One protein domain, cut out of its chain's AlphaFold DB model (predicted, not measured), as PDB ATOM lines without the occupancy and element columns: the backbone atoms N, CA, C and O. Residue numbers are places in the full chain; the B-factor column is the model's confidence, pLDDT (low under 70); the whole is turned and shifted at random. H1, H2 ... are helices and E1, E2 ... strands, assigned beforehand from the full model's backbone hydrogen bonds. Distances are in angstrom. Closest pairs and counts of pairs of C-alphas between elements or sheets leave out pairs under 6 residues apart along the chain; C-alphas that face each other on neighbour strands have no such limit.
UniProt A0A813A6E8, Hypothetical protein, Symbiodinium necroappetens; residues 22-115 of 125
ATOM      1  N   ARG A  22     -99.108 -15.958 -33.933       93.88
ATOM      2  CA  ARG A  22     -99.496 -16.542 -35.225       93.88
ATOM      3  C   ARG A  22    -100.732 -15.860 -35.814       93.88
ATOM      4  O   ARG A  22    -100.734 -15.569 -37.003       93.88
ATOM      5  N   ALA A  23    -101.762 -15.613 -35.001       93.94
ATOM      6  CA  ALA A  23    -102.982 -14.940 -35.453       93.94
ATOM      7  C   ALA A  23    -102.705 -13.507 -35.936       93.94
ATOM      8  O   ALA A  23    -103.317 -13.066 -36.900       93.94
ATOM      9  N   ILE A  24    -101.754 -12.812 -35.304       94.31
ATOM     10  CA  ILE A  24    -101.364 -11.443 -35.670       94.31
ATOM     11  C   ILE A  24    -100.425 -11.420 -36.885       94.31
ATOM     12  O   ILE A  24    -100.619 -10.625 -37.798       94.31
ATOM     13  N   CYS A  25     -99.393 -12.266 -36.908       95.88
ATOM     14  CA  CYS A  25     -98.320 -12.201 -37.910       95.88
ATOM     15  C   CYS A  25     -98.537 -13.120 -39.122       95.88
ATOM     16  O   CYS A  25     -97.777 -13.046 -40.084       95.88
ATOM     17  N   GLY A  26     -99.532 -14.011 -39.082       97.00
ATOM     18  CA  GLY A  26     -99.893 -14.890 -40.197       97.00
ATOM     19  C   GLY A  26     -98.924 -16.047 -40.463       97.00
ATOM     20  O   GLY A  26     -99.081 -16.750 -41.457       97.00
ATOM     21  N   HIS A  27     -97.935 -16.274 -39.595       95.38
ATOM     22  CA  HIS A  27     -96.930 -17.323 -39.771       95.38
ATOM     23  C   HIS A  27     -96.569 -18.029 -38.457       95.38
ATOM     24  O   HIS A  27     -96.771 -17.490 -37.364       95.38
ATOM     25  N   ASP A  28     -95.996 -19.225 -38.567       96.94
ATOM     26  CA  ASP A  28     -95.528 -20.000 -37.418       96.94
ATOM     27  C   ASP A  28     -94.224 -19.444 -36.833       96.94
ATOM     28  O   ASP A  28     -93.422 -18.801 -37.512       96.94
ATOM     29  N   PHE A  29     -94.005 -19.707 -35.544       95.38
ATOM     30  CA  PHE A  29     -92.838 -19.237 -34.809       95.38
ATOM     31  C   PHE A  29     -92.055 -20.395 -34.197       95.38
ATOM     32  O   PHE A  29     -92.623 -21.329 -33.634       95.38
ATOM     33  N   ASP A  30     -90.728 -20.272 -34.212       97.12
ATOM     34  CA  ASP A  30     -89.848 -21.137 -33.433       97.12
ATOM     35  C   ASP A  30     -89.933 -20.767 -31.942       97.12
ATOM     36  O   ASP A  30     -89.324 -19.802 -31.462       97.12
ATOM     37  N   VAL A  31     -90.698 -21.569 -31.202       96.06
ATOM     38  CA  VAL A  31     -90.920 -21.419 -29.759       96.06
ATOM     39  C   VAL A  31     -89.612 -21.503 -28.967       96.06
ATOM     40  O   VAL A  31     -89.441 -20.776 -27.988       96.06
ATOM     41  N   ALA A  32     -88.664 -22.351 -29.378       96.50
ATOM     42  CA  ALA A  32     -87.389 -22.500 -28.681       96.50
ATOM     43  C   ALA A  32     -86.523 -21.243 -28.846       96.50
ATOM     44  O   ALA A  32     -85.918 -20.766 -27.877       96.50
ATOM     45  N   LYS A  33     -86.513 -20.659 -30.049       96.69
ATOM     46  CA  LYS A  33     -85.831 -19.391 -30.326       96.69
ATOM     47  C   LYS A  33     -86.458 -18.224 -29.565       96.69
ATOM     48  O   LYS A  33     -85.718 -17.426 -28.986       96.69
ATOM     49  N   ILE A  34     -87.791 -18.139 -29.522       96.38
ATOM     50  CA  ILE A  34     -88.504 -17.132 -28.719       96.38
ATOM     51  C   ILE A  34     -88.128 -17.269 -27.244       96.38
ATOM     52  O   ILE A  34     -87.712 -16.289 -26.633       96.38
ATOM     53  N   ARG A  35     -88.192 -18.484 -26.685       96.25
ATOM     54  CA  ARG A  35     -87.856 -18.733 -25.277       96.25
ATOM     55  C   ARG A  35     -86.436 -18.286 -24.943       96.25
ATOM     56  O   ARG A  35     -86.229 -17.627 -23.932       96.25
ATOM     57  N   ARG A  36     -85.458 -18.603 -25.796       97.06
ATOM     58  CA  ARG A  36     -84.062 -18.200 -25.571       97.06
ATOM     59  C   ARG A  36     -83.899 -16.677 -25.572       97.06
ATOM     60  O   ARG A  36     -83.167 -16.152 -24.741       97.06
ATOM     61  N   ARG A  37     -84.591 -15.975 -26.476       96.94
ATOM     62  CA  ARG A  37     -84.589 -14.503 -26.521       96.94
ATOM     63  C   ARG A  37     -85.258 -13.891 -25.293       96.94
ATOM     64  O   ARG A  37     -84.693 -12.972 -24.714       96.94
ATOM     65  N   LEU A  38     -86.402 -14.433 -24.874       96.94
ATOM     66  CA  LEU A  38     -87.107 -13.996 -23.668       96.94
ATOM     67  C   LEU A  38     -86.240 -14.139 -22.418       96.94
ATOM     68  O   LEU A  38     -86.199 -13.216 -21.620       96.94
ATOM     69  N   LEU A  39     -85.508 -15.246 -22.268       96.75
ATOM     70  CA  LEU A  39     -84.605 -15.441 -21.127       96.75
ATOM     71  C   LEU A  39     -83.501 -14.381 -21.071       96.75
ATOM     72  O   LEU A  39     -83.222 -13.855 -19.999       96.75
ATOM     73  N   GLY A  40     -82.890 -14.062 -22.214       96.38
ATOM     74  CA  GLY A  40     -81.859 -13.026 -22.287       96.38
ATOM     75  C   GLY A  40     -82.406 -11.644 -21.933       96.38
ATOM     76  O   GLY A  40     -81.815 -10.955 -21.110       96.38
ATOM     77  N   ALA A  41     -83.556 -11.271 -22.503       95.62
ATOM     78  CA  ALA A  41     -84.217 -10.008 -22.183       95.62
ATOM     79  C   ALA A  41     -84.602  -9.938 -20.697       95.62
ATOM     80  O   ALA A  41     -84.248  -8.988 -20.015       95.62
ATOM     81  N   PHE A  42     -85.237 -10.985 -20.167       96.12
ATOM     82  CA  PHE A  42     -85.643 -11.044 -18.765       96.12
ATOM     83  C   PHE A  42     -84.457 -10.934 -17.800       96.12
ATOM     84  O   PHE A  42     -84.548 -10.229 -16.803       96.12
ATOM     85  N   ALA A  43     -83.330 -11.591 -18.097       96.81
ATOM     86  CA  ALA A  43     -82.131 -11.498 -17.268       96.81
ATOM     87  C   ALA A  43     -81.557 -10.071 -17.220       96.81
ATOM     88  O   ALA A  43     -81.120  -9.634 -16.158       96.81
ATOM     89  N   LEU A  44     -81.583  -9.350 -18.347       95.94
ATOM     90  CA  LEU A  44     -81.142  -7.955 -18.420       95.94
ATOM     91  C   LEU A  44     -82.048  -7.038 -17.591       95.94
ATOM     92  O   LEU A  44     -81.548  -6.287 -16.758       95.94
ATOM     93  N   GLU A  45     -83.367  -7.153 -17.760       95.00
ATOM     94  CA  GLU A  45     -84.342  -6.351 -17.005       95.00
ATOM     95  C   GLU A  45     -84.271  -6.651 -15.496       95.00
ATOM     96  O   GLU A  45     -84.334  -5.749 -14.665       95.00
ATOM     97  N   LEU A  46     -84.067  -7.919 -15.118       96.25
ATOM     98  CA  LEU A  46     -83.925  -8.313 -13.717       96.25
ATOM     99  C   LEU A  46     -82.630  -7.775 -13.093       96.25
ATOM    100  O   LEU A  46     -82.621  -7.376 -11.929       96.25
ATOM    101  N   GLN A  47     -81.534  -7.748 -13.853       97.06
ATOM    102  CA  GLN A  47     -80.289  -7.130 -13.407       97.06
ATOM    103  C   GLN A  47     -80.468  -5.620 -13.197       97.06
ATOM    104  O   GLN A  47     -80.019  -5.097 -12.178       97.06
ATOM    105  N   GLU A  48     -81.135  -4.934 -14.128       95.94
ATOM    106  CA  GLU A  48     -81.466  -3.509 -14.002       95.94
ATOM    107  C   GLU A  48     -82.312  -3.252 -12.745       95.94
ATOM    108  O   GLU A  48     -81.969  -2.391 -11.932       95.94
ATOM    109  N   PHE A  49     -83.332  -4.081 -12.509       95.50
ATOM    110  CA  PHE A  49     -84.159  -4.021 -11.307       95.50
ATOM    111  C   PHE A  49     -83.356  -4.218 -10.010       95.50
ATOM    112  O   PHE A  49     -83.551  -3.476  -9.050       95.50
ATOM    113  N   PHE A  50     -82.431  -5.181  -9.949       96.19
ATOM    114  CA  PHE A  50     -81.625  -5.402  -8.739       96.19
ATOM    115  C   PHE A  50     -80.641  -4.268  -8.440       96.19
ATOM    116  O   PHE A  50     -80.307  -4.050  -7.276       96.19
ATOM    117  N   LEU A  51     -80.160  -3.566  -9.467       96.00
ATOM    118  CA  LEU A  51     -79.204  -2.472  -9.303       96.00
ATOM    119  C   LEU A  51     -79.887  -1.136  -8.999       96.00
ATOM    120  O   LEU A  51     -79.362  -0.354  -8.209       96.00
ATOM    121  N   GLY A  52     -81.029  -0.871  -9.634       92.56
ATOM    122  CA  GLY A  52     -81.674   0.441  -9.624       92.56
ATOM    123  C   GLY A  52     -83.116   0.458  -9.113       92.56
ATOM    124  O   GLY A  52     -83.758   1.509  -9.160       92.56
ATOM    125  N   GLY A  53     -83.640  -0.677  -8.647       94.12
ATOM    126  CA  GLY A  53     -85.033  -0.824  -8.225       94.12
ATOM    127  C   GLY A  53     -86.038  -0.637  -9.368       94.12
ATOM    128  O   GLY A  53     -85.675  -0.534 -10.541       94.12
ATOM    129  N   PHE A  54     -87.326  -0.559  -9.020       93.75
ATOM    130  CA  PHE A  54     -88.389  -0.325 -10.004       93.75
ATOM    131  C   PHE A  54     -88.310   1.066 -10.647       93.75
ATOM    132  O   PHE A  54     -88.609   1.211 -11.829       93.75
ATOM    133  N   ALA A  55     -87.842   2.074  -9.904       94.38
ATOM    134  CA  ALA A  55     -87.684   3.444 -10.385       94.38
ATOM    135  C   ALA A  55     -86.916   3.532 -11.716       94.38
ATOM    136  O   ALA A  55     -87.300   4.297 -12.594       94.38
ATOM    137  N   SER A  56     -85.891   2.691 -11.903       93.81
ATOM    138  CA  SER A  56     -85.086   2.656 -13.136       93.81
ATOM    139  C   SER A  56     -85.859   2.150 -14.362       93.81
ATOM    140  O   SER A  56     -85.530   2.491 -15.495       93.81
ATOM    141  N   LEU A  57     -86.917   1.367 -14.140       94.31
ATOM    142  CA  LEU A  57     -87.759   0.781 -15.183       94.31
ATOM    143  C   LEU A  57     -89.078   1.538 -15.380       94.31
ATOM    144  O   LEU A  57     -89.729   1.358 -16.410       94.31
ATOM    145  N   ARG A  58     -89.477   2.385 -14.422       94.44
ATOM    146  CA  ARG A  58     -90.801   3.021 -14.347       94.44
ATOM    147  C   ARG A  58     -91.234   3.671 -15.657       94.44
ATOM    148  O   ARG A  58     -92.317   3.372 -16.155       94.44
ATOM    149  N   ASP A  59     -90.405   4.547 -16.219       94.75
ATOM    150  CA  ASP A  59     -90.767   5.301 -17.425       94.75
ATOM    151  C   ASP A  59     -90.950   4.379 -18.633       94.75
ATOM    152  O   ASP A  59     -91.841   4.588 -19.456       94.75
ATOM    153  N   ARG A  60     -90.147   3.311 -18.709       94.56
ATOM    154  CA  ARG A  60     -90.249   2.288 -19.755       94.56
ATOM    155  C   ARG A  60     -91.540   1.488 -19.605       94.56
ATOM    156  O   ARG A  60     -92.231   1.272 -20.594       94.56
ATOM    157  N   VAL A  61     -91.876   1.088 -18.378       93.88
ATOM    158  CA  VAL A  61     -93.119   0.365 -18.075       93.88
ATOM    159  C   VAL A  61     -94.334   1.229 -18.416       93.88
ATOM    160  O   VAL A  61     -95.163   0.805 -19.215       93.88
ATOM    161  N   ASN A  62     -94.397   2.465 -17.916       94.00
ATOM    162  CA  ASN A  62     -95.493   3.386 -18.229       94.00
ATOM    163  C   ASN A  62     -95.575   3.703 -19.732       94.00
ATOM    164  O   ASN A  62     -96.670   3.850 -20.264       94.00
ATOM    165  N   GLY A  63     -94.440   3.764 -20.435       94.81
ATOM    166  CA  GLY A  63     -94.400   3.967 -21.885       94.81
ATOM    167  C   GLY A  63     -94.955   2.798 -22.710       94.81
ATOM    168  O   GLY A  63     -95.337   3.003 -23.862       94.81
ATOM    169  N   PHE A  64     -95.017   1.589 -22.145       93.12
ATOM    170  CA  PHE A  64     -95.632   0.420 -22.781       93.12
ATOM    171  C   PHE A  64     -97.081   0.174 -22.344       93.12
ATOM    172  O   PHE A  64     -97.744  -0.684 -22.932       93.12
ATOM    173  N   GLU A  65     -97.586   0.914 -21.355       93.00
ATOM    174  CA  GLU A  65     -98.935   0.707 -20.844       93.00
ATOM    175  C   GLU A  65    -100.006   1.293 -21.761       93.00
ATOM    176  O   GLU A  65    -100.145   2.505 -21.926       93.00
ATOM    177  N   VAL A  66    -100.823   0.410 -22.333       91.44
ATOM    178  CA  VAL A  66    -101.844   0.778 -23.326       91.44
ATOM    179  C   VAL A  66    -103.042   1.510 -22.719       91.44
ATOM    180  O   VAL A  66    -103.805   2.138 -23.447       91.44
ATOM    181  N   LEU A  67    -103.218   1.421 -21.398       93.38
ATOM    182  CA  LEU A  67    -104.336   2.024 -20.667       93.38
ATOM    183  C   LEU A  67    -103.962   3.335 -19.969       93.38
ATOM    184  O   LEU A  67    -104.790   3.896 -19.255       93.38
ATOM    185  N   LEU A  68    -102.737   3.838 -20.150       95.31
ATOM    186  CA  LEU A  68    -102.296   5.077 -19.513       95.31
ATOM    187  C   LEU A  68    -103.214   6.254 -19.889       95.31
ATOM    188  O   LEU A  68    -103.488   6.500 -21.063       95.31
ATOM    189  N   GLY A  69    -103.714   6.963 -18.879       95.56
ATOM    190  CA  GLY A  69    -104.669   8.064 -19.019       95.56
ATOM    191  C   GLY A  69    -106.083   7.639 -19.429       95.56
ATOM    192  O   GLY A  69    -106.935   8.503 -19.643       95.56
ATOM    193  N   SER A  70    -106.354   6.337 -19.551       95.81
ATOM    194  CA  SER A  70    -107.678   5.823 -19.898       95.81
ATOM    195  C   SER A  70    -108.538   5.616 -18.660       95.81
ATOM    196  O   SER A  70    -108.052   5.291 -17.574       95.81
ATOM    197  N   GLU A  71    -109.843   5.764 -18.852       96.25
ATOM    198  CA  GLU A  71    -110.829   5.354 -17.866       96.25
ATOM    199  C   GLU A  71    -110.922   3.826 -17.807       96.25
ATOM    200  O   GLU A  71    -111.078   3.156 -18.830       96.25
ATOM    201  N   VAL A  72    -110.856   3.283 -16.596       95.00
ATOM    202  CA  VAL A  72    -110.880   1.850 -16.318       95.00
ATOM    203  C   VAL A  72    -111.819   1.539 -15.157       95.00
ATOM    204  O   VAL A  72    -112.202   2.413 -14.379       95.00
ATOM    205  N   TRP A  73    -112.179   0.263 -15.041       94.75
ATOM    206  CA  TRP A  73    -112.805  -0.282 -13.844       94.75
ATOM    207  C   TRP A  73    -111.766  -1.107 -13.104       94.75
ATOM    208  O   TRP A  73    -111.201  -2.046 -13.667       94.75
ATOM    209  N   PHE A  74    -111.496  -0.733 -11.860       94.25
ATOM    210  CA  PHE A  74    -110.431  -1.323 -11.065       94.25
ATOM    211  C   PHE A  74    -110.983  -1.900  -9.769       94.25
ATOM    212  O   PHE A  74    -111.796  -1.272  -9.091       94.25
ATOM    213  N   ARG A  75    -110.532  -3.099  -9.412       94.19
ATOM    214  CA  ARG A  75    -110.899  -3.785  -8.176       94.19
ATOM    215  C   ARG A  75    -109.642  -4.055  -7.359       94.19
ATOM    216  O   ARG A  75    -108.732  -4.719  -7.833       94.19
ATOM    217  N   VAL A  76    -109.592  -3.557  -6.127       89.81
ATOM    218  CA  VAL A  76    -108.430  -3.744  -5.238       89.81
ATOM    219  C   VAL A  76    -108.475  -5.124  -4.576       89.81
ATOM    220  O   VAL A  76    -107.467  -5.830  -4.532       89.81
ATOM    221  N   HIS A  77    -109.660  -5.542  -4.123       87.12
ATOM    222  CA  HIS A  77    -109.907  -6.849  -3.512       87.12
ATOM    223  C   HIS A  77    -111.151  -7.516  -4.104       87.12
ATOM    224  O   HIS A  77    -112.125  -6.841  -4.416       87.12
ATOM    225  N   GLU A  78    -111.151  -8.848  -4.224       79.19
ATOM    226  CA  GLU A  78    -112.258  -9.612  -4.831       79.19
ATOM    227  C   GLU A  78    -113.629  -9.349  -4.190       79.19
ATOM    228  O   GLU A  78    -114.648  -9.410  -4.872       79.19
ATOM    229  N   SER A  79    -113.657  -9.040  -2.890       73.81
ATOM    230  CA  SER A  79    -114.876  -8.741  -2.132       73.81
ATOM    231  C   SER A  79    -115.402  -7.315  -2.316       73.81
ATOM    232  O   SER A  79    -116.426  -6.974  -1.727       73.81
ATOM    233  N   GLU A  80    -114.694  -6.467  -3.058       85.25
ATOM    234  CA  GLU A  80    -115.049  -5.066  -3.260       85.25
ATOM    235  C   GLU A  80    -115.678  -4.836  -4.635       85.25
ATOM    236  O   GLU A  80    -115.308  -5.442  -5.649       85.25
ATOM    237  N   GLU A  81    -116.627  -3.903  -4.670       89.31
ATOM    238  CA  GLU A  81    -117.180  -3.420  -5.926       89.31
ATOM    239  C   GLU A  81    -116.097  -2.679  -6.724       89.31
ATOM    240  O   GLU A  81    -115.373  -1.853  -6.158       89.31
ATOM    241  N   PRO A  82    -115.966  -2.946  -8.036       92.38
ATOM    242  CA  PRO A  82    -115.052  -2.202  -8.886       92.38
ATOM    243  C   PRO A  82    -115.356  -0.710  -8.874       92.38
ATOM    244  O   PRO A  82    -116.511  -0.294  -8.991       92.38
ATOM    245  N   VAL A  83    -114.306   0.096  -8.826       92.12
ATOM    246  CA  VAL A  83    -114.409   1.550  -8.915       92.12
ATOM    247  C   VAL A  83    -114.045   2.019 -10.317       92.12
ATOM    248  O   VAL A  83    -113.124   1.493 -10.944       92.12
ATOM    249  N   ARG A  84    -114.776   3.021 -10.807       95.19
ATOM    250  CA  ARG A  84    -114.421   3.767 -12.015       95.19
ATOM    251  C   ARG A  84    -113.309   4.755 -11.666       95.19
ATOM    252  O   ARG A  84    -113.390   5.448 -10.651       95.19
ATOM    253  N   CYS A  85    -112.254   4.782 -12.468       96.69
ATOM    254  CA  CYS A  85    -111.109   5.662 -12.254       96.69
ATOM    255  C   CYS A  85    -110.313   5.867 -13.549       96.69
ATOM    256  O   CYS A  85    -110.554   5.195 -14.550       96.69
ATOM    257  N   ILE A  86    -109.350   6.787 -13.528       97.75
ATOM    258  CA  ILE A  86    -108.355   6.956 -14.593       97.75
ATOM    259  C   ILE A  86    -107.057   6.280 -14.152       97.75
ATOM    260  O   ILE A  86    -106.571   6.539 -13.049       97.75
ATOM    261  N   PHE A  87    -106.489   5.427 -15.005       97.19
ATOM    262  CA  PHE A  87    -105.189   4.808 -14.755       97.19
ATOM    263  C   PHE A  87    -104.061   5.798 -15.075       97.19
ATOM    264  O   PHE A  87    -103.811   6.117 -16.234       97.19
ATOM    265  N   GLU A  88    -103.364   6.292 -14.053       97.50
ATOM    266  CA  GLU A  88    -102.279   7.282 -14.185       97.50
ATOM    267  C   GLU A  88    -100.894   6.623 -14.304       97.50
ATOM    268  O   GLU A  88     -99.873   7.308 -14.364       97.50
ATOM    269  N   GLY A  89    -100.857   5.288 -14.350       96.25
ATOM    270  CA  GLY A  89     -99.642   4.496 -14.487       96.25
ATOM    271  C   GLY A  89     -99.133   3.962 -13.156       96.25
ATOM    272  O   GLY A  89     -99.896   3.691 -12.227       96.25
ATOM    273  N   ILE A  90     -97.819   3.789 -13.081       96.25
ATOM    274  CA  ILE A  90     -97.120   3.196 -11.944       96.25
ATOM    275  C   ILE A  90     -96.101   4.200 -11.384       96.25
ATOM    276  O   ILE A  90     -95.434   4.933 -12.132       96.25
ATOM    277  N   GLN A  91     -96.009   4.267 -10.057       96.00
ATOM    278  CA  GLN A  91     -95.052   5.089  -9.315       96.00
ATOM    279  C   GLN A  91     -93.660   4.438  -9.240       96.00
ATOM    280  O   GLN A  91     -93.443   3.315  -9.687       96.00
ATOM    281  N   GLU A  92     -92.683   5.167  -8.699       94.75
ATOM    282  CA  GLU A  92     -91.279   4.726  -8.604       94.75
ATOM    283  C   GLU A  92     -91.071   3.531  -7.667       94.75
ATOM    284  O   GLU A  92     -90.128   2.762  -7.846       94.75
ATOM    285  N   ASP A  93     -91.966   3.353  -6.701       93.75
ATOM    286  CA  ASP A  93     -92.000   2.234  -5.760       93.75
ATOM    287  C   ASP A  93     -92.825   1.038  -6.267       93.75
ATOM    288  O   ASP A  93     -92.942   0.027  -5.574       93.75
ATOM    289  N   GLY A  94     -93.366   1.123  -7.487       93.00
ATOM    290  CA  GLY A  94     -94.171   0.070  -8.102       93.00
ATOM    291  C   GLY A  94     -95.660   0.123  -7.754       93.00
ATOM    292  O   GLY A  94     -96.392  -0.777  -8.163       93.00
ATOM    293  N   LEU A  95     -96.132   1.147  -7.034       96.44
ATOM    294  CA  LEU A  95     -97.558   1.289  -6.742       96.44
ATOM    295  C   LEU A  95     -98.348   1.747  -7.973       96.44
ATOM    296  O   LEU A  95     -97.932   2.635  -8.719       96.44
ATOM    297  N   ILE A  96     -99.532   1.167  -8.149       96.56
ATOM    298  CA  ILE A  96    -100.505   1.538  -9.176       96.56
ATOM    299  C   ILE A  96    -101.152   2.864  -8.780       96.56
ATOM    300  O   ILE A  96    -101.751   2.956  -7.708       96.56
ATOM    301  N   LEU A  97    -101.063   3.877  -9.638       97.44
ATOM    302  CA  LEU A  97    -101.631   5.198  -9.403       97.44
ATOM    303  C   LEU A  97    -102.949   5.359 -10.158       97.44
ATOM    304  O   LEU A  97    -102.995   5.259 -11.384       97.44
ATOM    305  N   LEU A  98    -104.019   5.653  -9.424       97.50
ATOM    306  CA  LEU A  98    -105.355   5.858  -9.977       97.50
ATOM    307  C   LEU A  98    -105.877   7.240  -9.596       97.50
ATOM    308  O   LEU A  98    -105.728   7.665  -8.448       97.50
ATOM    309  N   ARG A  99    -106.547   7.913 -10.533       98.12
ATOM    310  CA  ARG A  99    -107.353   9.106 -10.251       98.12
ATOM    311  C   ARG A  99    -108.815   8.709 -10.106       98.12
ATOM    312  O   ARG A  99    -109.419   8.213 -11.055       98.12
ATOM    313  N   LEU A 100    -109.373   8.908  -8.920       95.81
ATOM    314  CA  LEU A 100    -110.772   8.616  -8.613       95.81
ATOM    315  C   LEU A 100    -111.697   9.699  -9.190       95.81
ATOM    316  O   LEU A 100    -111.254  10.805  -9.497       95.81
ATOM    317  N   ASP A 101    -112.999   9.415  -9.265       92.75
ATOM    318  CA  ASP A 101    -114.014  10.355  -9.775       92.75
ATOM    319  C   ASP A 101    -114.079  11.678  -8.984       92.75
ATOM    320  O   ASP A 101    -114.447  12.721  -9.522       92.75
ATOM    321  N   CYS A 102    -113.676  11.668  -7.708       93.56
ATOM    322  CA  CYS A 102    -113.553  12.877  -6.886       93.56
ATOM    323  C   CYS A 102    -112.319  13.739  -7.226       93.56
ATOM    324  O   CYS A 102    -112.135  14.800  -6.632       93.56
ATOM    325  N   GLY A 103    -111.465  13.294  -8.154       94.81
ATOM    326  CA  GLY A 103    -110.204  13.933  -8.529       94.81
ATOM    327  C   GLY A 103    -109.009  13.550  -7.649       94.81
ATOM    328  O   GLY A 103    -107.887  13.955  -7.950       94.81
ATOM    329  N   GLU A 104    -109.224  12.768  -6.588       96.88
ATOM    330  CA  GLU A 104    -108.164  12.290  -5.697       96.88
ATOM    331  C   GLU A 104    -107.258  11.272  -6.401       96.88
ATOM    332  O   GLU A 104    -107.734  10.378  -7.103       96.88
ATOM    333  N   LEU A 105    -105.948  11.393  -6.174       97.69
ATOM    334  CA  LEU A 105    -104.960  10.401  -6.584       97.69
ATOM    335  C   LEU A 105    -104.715   9.411  -5.450       97.69
ATOM    336  O   LEU A 105    -104.341   9.812  -4.348       97.69
ATOM    337  N   LYS A 106    -104.873   8.120  -5.736       96.88
ATOM    338  CA  LYS A 106    -104.658   7.048  -4.766       96.88
ATOM    339  C   LYS A 106    -103.732   5.979  -5.331       96.88
ATOM    340  O   LYS A 106    -103.867   5.573  -6.485       96.88
ATOM    341  N   ALA A 107    -102.791   5.549  -4.496       97.00
ATOM    342  CA  ALA A 107    -101.800   4.538  -4.824       97.00
ATOM    343  C   ALA A 107    -102.196   3.186  -4.214       97.00
ATOM    344  O   ALA A 107    -102.613   3.124  -3.053       97.00
ATOM    345  N   PHE A 108    -102.057   2.113  -4.988       95.62
ATOM    346  CA  PHE A 108    -102.402   0.755  -4.573       95.62
ATOM    347  C   PHE A 108    -101.247  -0.214  -4.847       95.62
ATOM    348  O   PHE A 108    -100.634  -0.140  -5.910       95.62
ATOM    349  N   PRO A 109    -100.951  -1.151  -3.930       94.38
ATOM    350  CA  PRO A 109     -99.895  -2.142  -4.142       94.38
ATOM    351  C   PRO A 109    -100.287  -3.221  -5.153       94.38
ATOM    352  O   PRO A 109     -99.423  -3.863  -5.742       94.38
ATOM    353  N   SER A 110    -101.588  -3.445  -5.336       94.62
ATOM    354  CA  SER A 110    -102.131  -4.440  -6.249       94.62
ATOM    355  C   SER A 110    -103.609  -4.179  -6.530       94.62
ATOM    356  O   SER A 110    -104.277  -3.412  -5.833       94.62
ATOM    357  N   GLY A 111    -104.110  -4.850  -7.560       93.06
ATOM    358  CA  GLY A 111    -105.521  -4.947  -7.899       93.06
ATOM    359  C   GLY A 111    -105.685  -5.517  -9.302       93.06
ATOM    360  O   GLY A 111    -104.720  -5.978  -9.916       93.06
ATOM    361  N   GLU A 112    -106.909  -5.495  -9.798       92.25
ATOM    362  CA  GLU A 112    -107.293  -6.083 -11.071       92.25
ATOM    363  C   GLU A 112    -108.084  -5.072 -11.902       92.25
ATOM    364  O   GLU A 112    -109.002  -4.409 -11.412       92.25
ATOM    365  N   LEU A 113    -107.747  -4.980 -13.186       90.50
ATOM    366  CA  LEU A 113    -108.594  -4.334 -14.180       90.50
ATOM    367  C   LEU A 113    -109.732  -5.286 -14.520       90.50
ATOM    368  O   LEU A 113    -109.482  -6.408 -14.949       90.50
ATOM    369  N   VAL A 114    -110.972  -4.842 -14.369       90.00
ATOM    370  CA  VAL A 114    -112.153  -5.667 -14.630       90.00
ATOM    371  C   VAL A 114    -113.010  -5.058 -15.739       90.00
ATOM    372  O   VAL A 114    -112.941  -3.855 -15.995       90.00
ATOM    373  N   PRO A 115    -113.844  -5.855 -16.425       84.88
ATOM    374  CA  PRO A 115    -114.788  -5.309 -17.386       84.88
ATOM    375  C   PRO A 115    -115.789  -4.365 -16.707       84.88
ATOM    376  O   PRO A 115    -116.334  -4.676 -15.649       84.88
TER     377      PRO A 115
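What this domain is: This is residues 22 to 115 of the 125 residues of the protein "Hypothetical protein" of Symbiodinium necroappetens (UniProt A0A813A6E8). A small, strongly twisted five-stranded sheet, E1 to E5, forms one end of the model with the short helix H3 at its rim, and the long helix H2 reaches away from this body as an arm. Residues 22 to 44, which hold the one-turn helix H1 and the first part of H2, residues 31 to 44, stick out free. The printed part has 94 residues with three named helices and then five named strands along the chain, H1 H2 H3 E1 E2 E3 E4 E5. The sheet runs E4, E3, E2, E1, E5, all antiparallel, and the class is mixed, helices and strands. The whole is loose, with a radius of gyration of the C-alphas of 16.9 A and spans of 48 by 37 by 25 A.

Where its parts are: H1 is residues 22 to 25, 5.2 A from first to last C-alpha, beginning at C-alpha 22 (-99.496, -16.542, -35.225). H2, residues 31 to 52, is 31.1 A long and ends at C-alpha 52 (-81.674, 0.441, -9.624). H3, residues 58 to 64, is 10.1 A long. The strands are E1, residues 71 to 75, 13.3 A; E2, residues 83 to 90, 17.6 A; E3, residues 96 to 100, 12.5 A; E4, residues 105 to 108, 10.2 A; and E5, residues 112 to 114, 6.0 A, ending at C-alpha 114 (-112.153, -5.667, -14.630).

How they stand to each other: H1 and H2 are apart, H2 and H3 are apart, and neither H1 nor H2 is on the sheet. H3 is on the sheet but only grazes it with residues 58 to 63; its closest C-alphas to E2 are those of Asn 62 and Gly 89, 5.7 A apart. In H2 and H3 every O i to N i+4 pair is within hydrogen-bond range, while H1 is too short for such a pair. E1 to E4 form a meander, each strand the antiparallel neighbour of the one before, with hairpins E1 and E2, E2 and E3, E3 and E4. Within hydrogen-bond range are N 72 and O 85, 2.8 A, for E1 and E2; N 97 and O 89, 2.8 A, for E2 and E3; and N 96 and O 108, 2.8 A, for E3 and E4. E2 bends by 68 degrees at residue 86. Edge strand E5 is the antiparallel neighbour of E1, with N 75 and O 112 2.8 A apart; the other edge strand is E4.

The domain as a whole: The two C-alphas farthest apart are those of Asp 30 and Cys 102, 49.2 A. Without the free stretch, the body of 71 residues spans 38 by 24 by 21 A. The printed part has no cut, and no link is long. Mean pLDDT of the printed part is 94.4, and no printed residue is under 70.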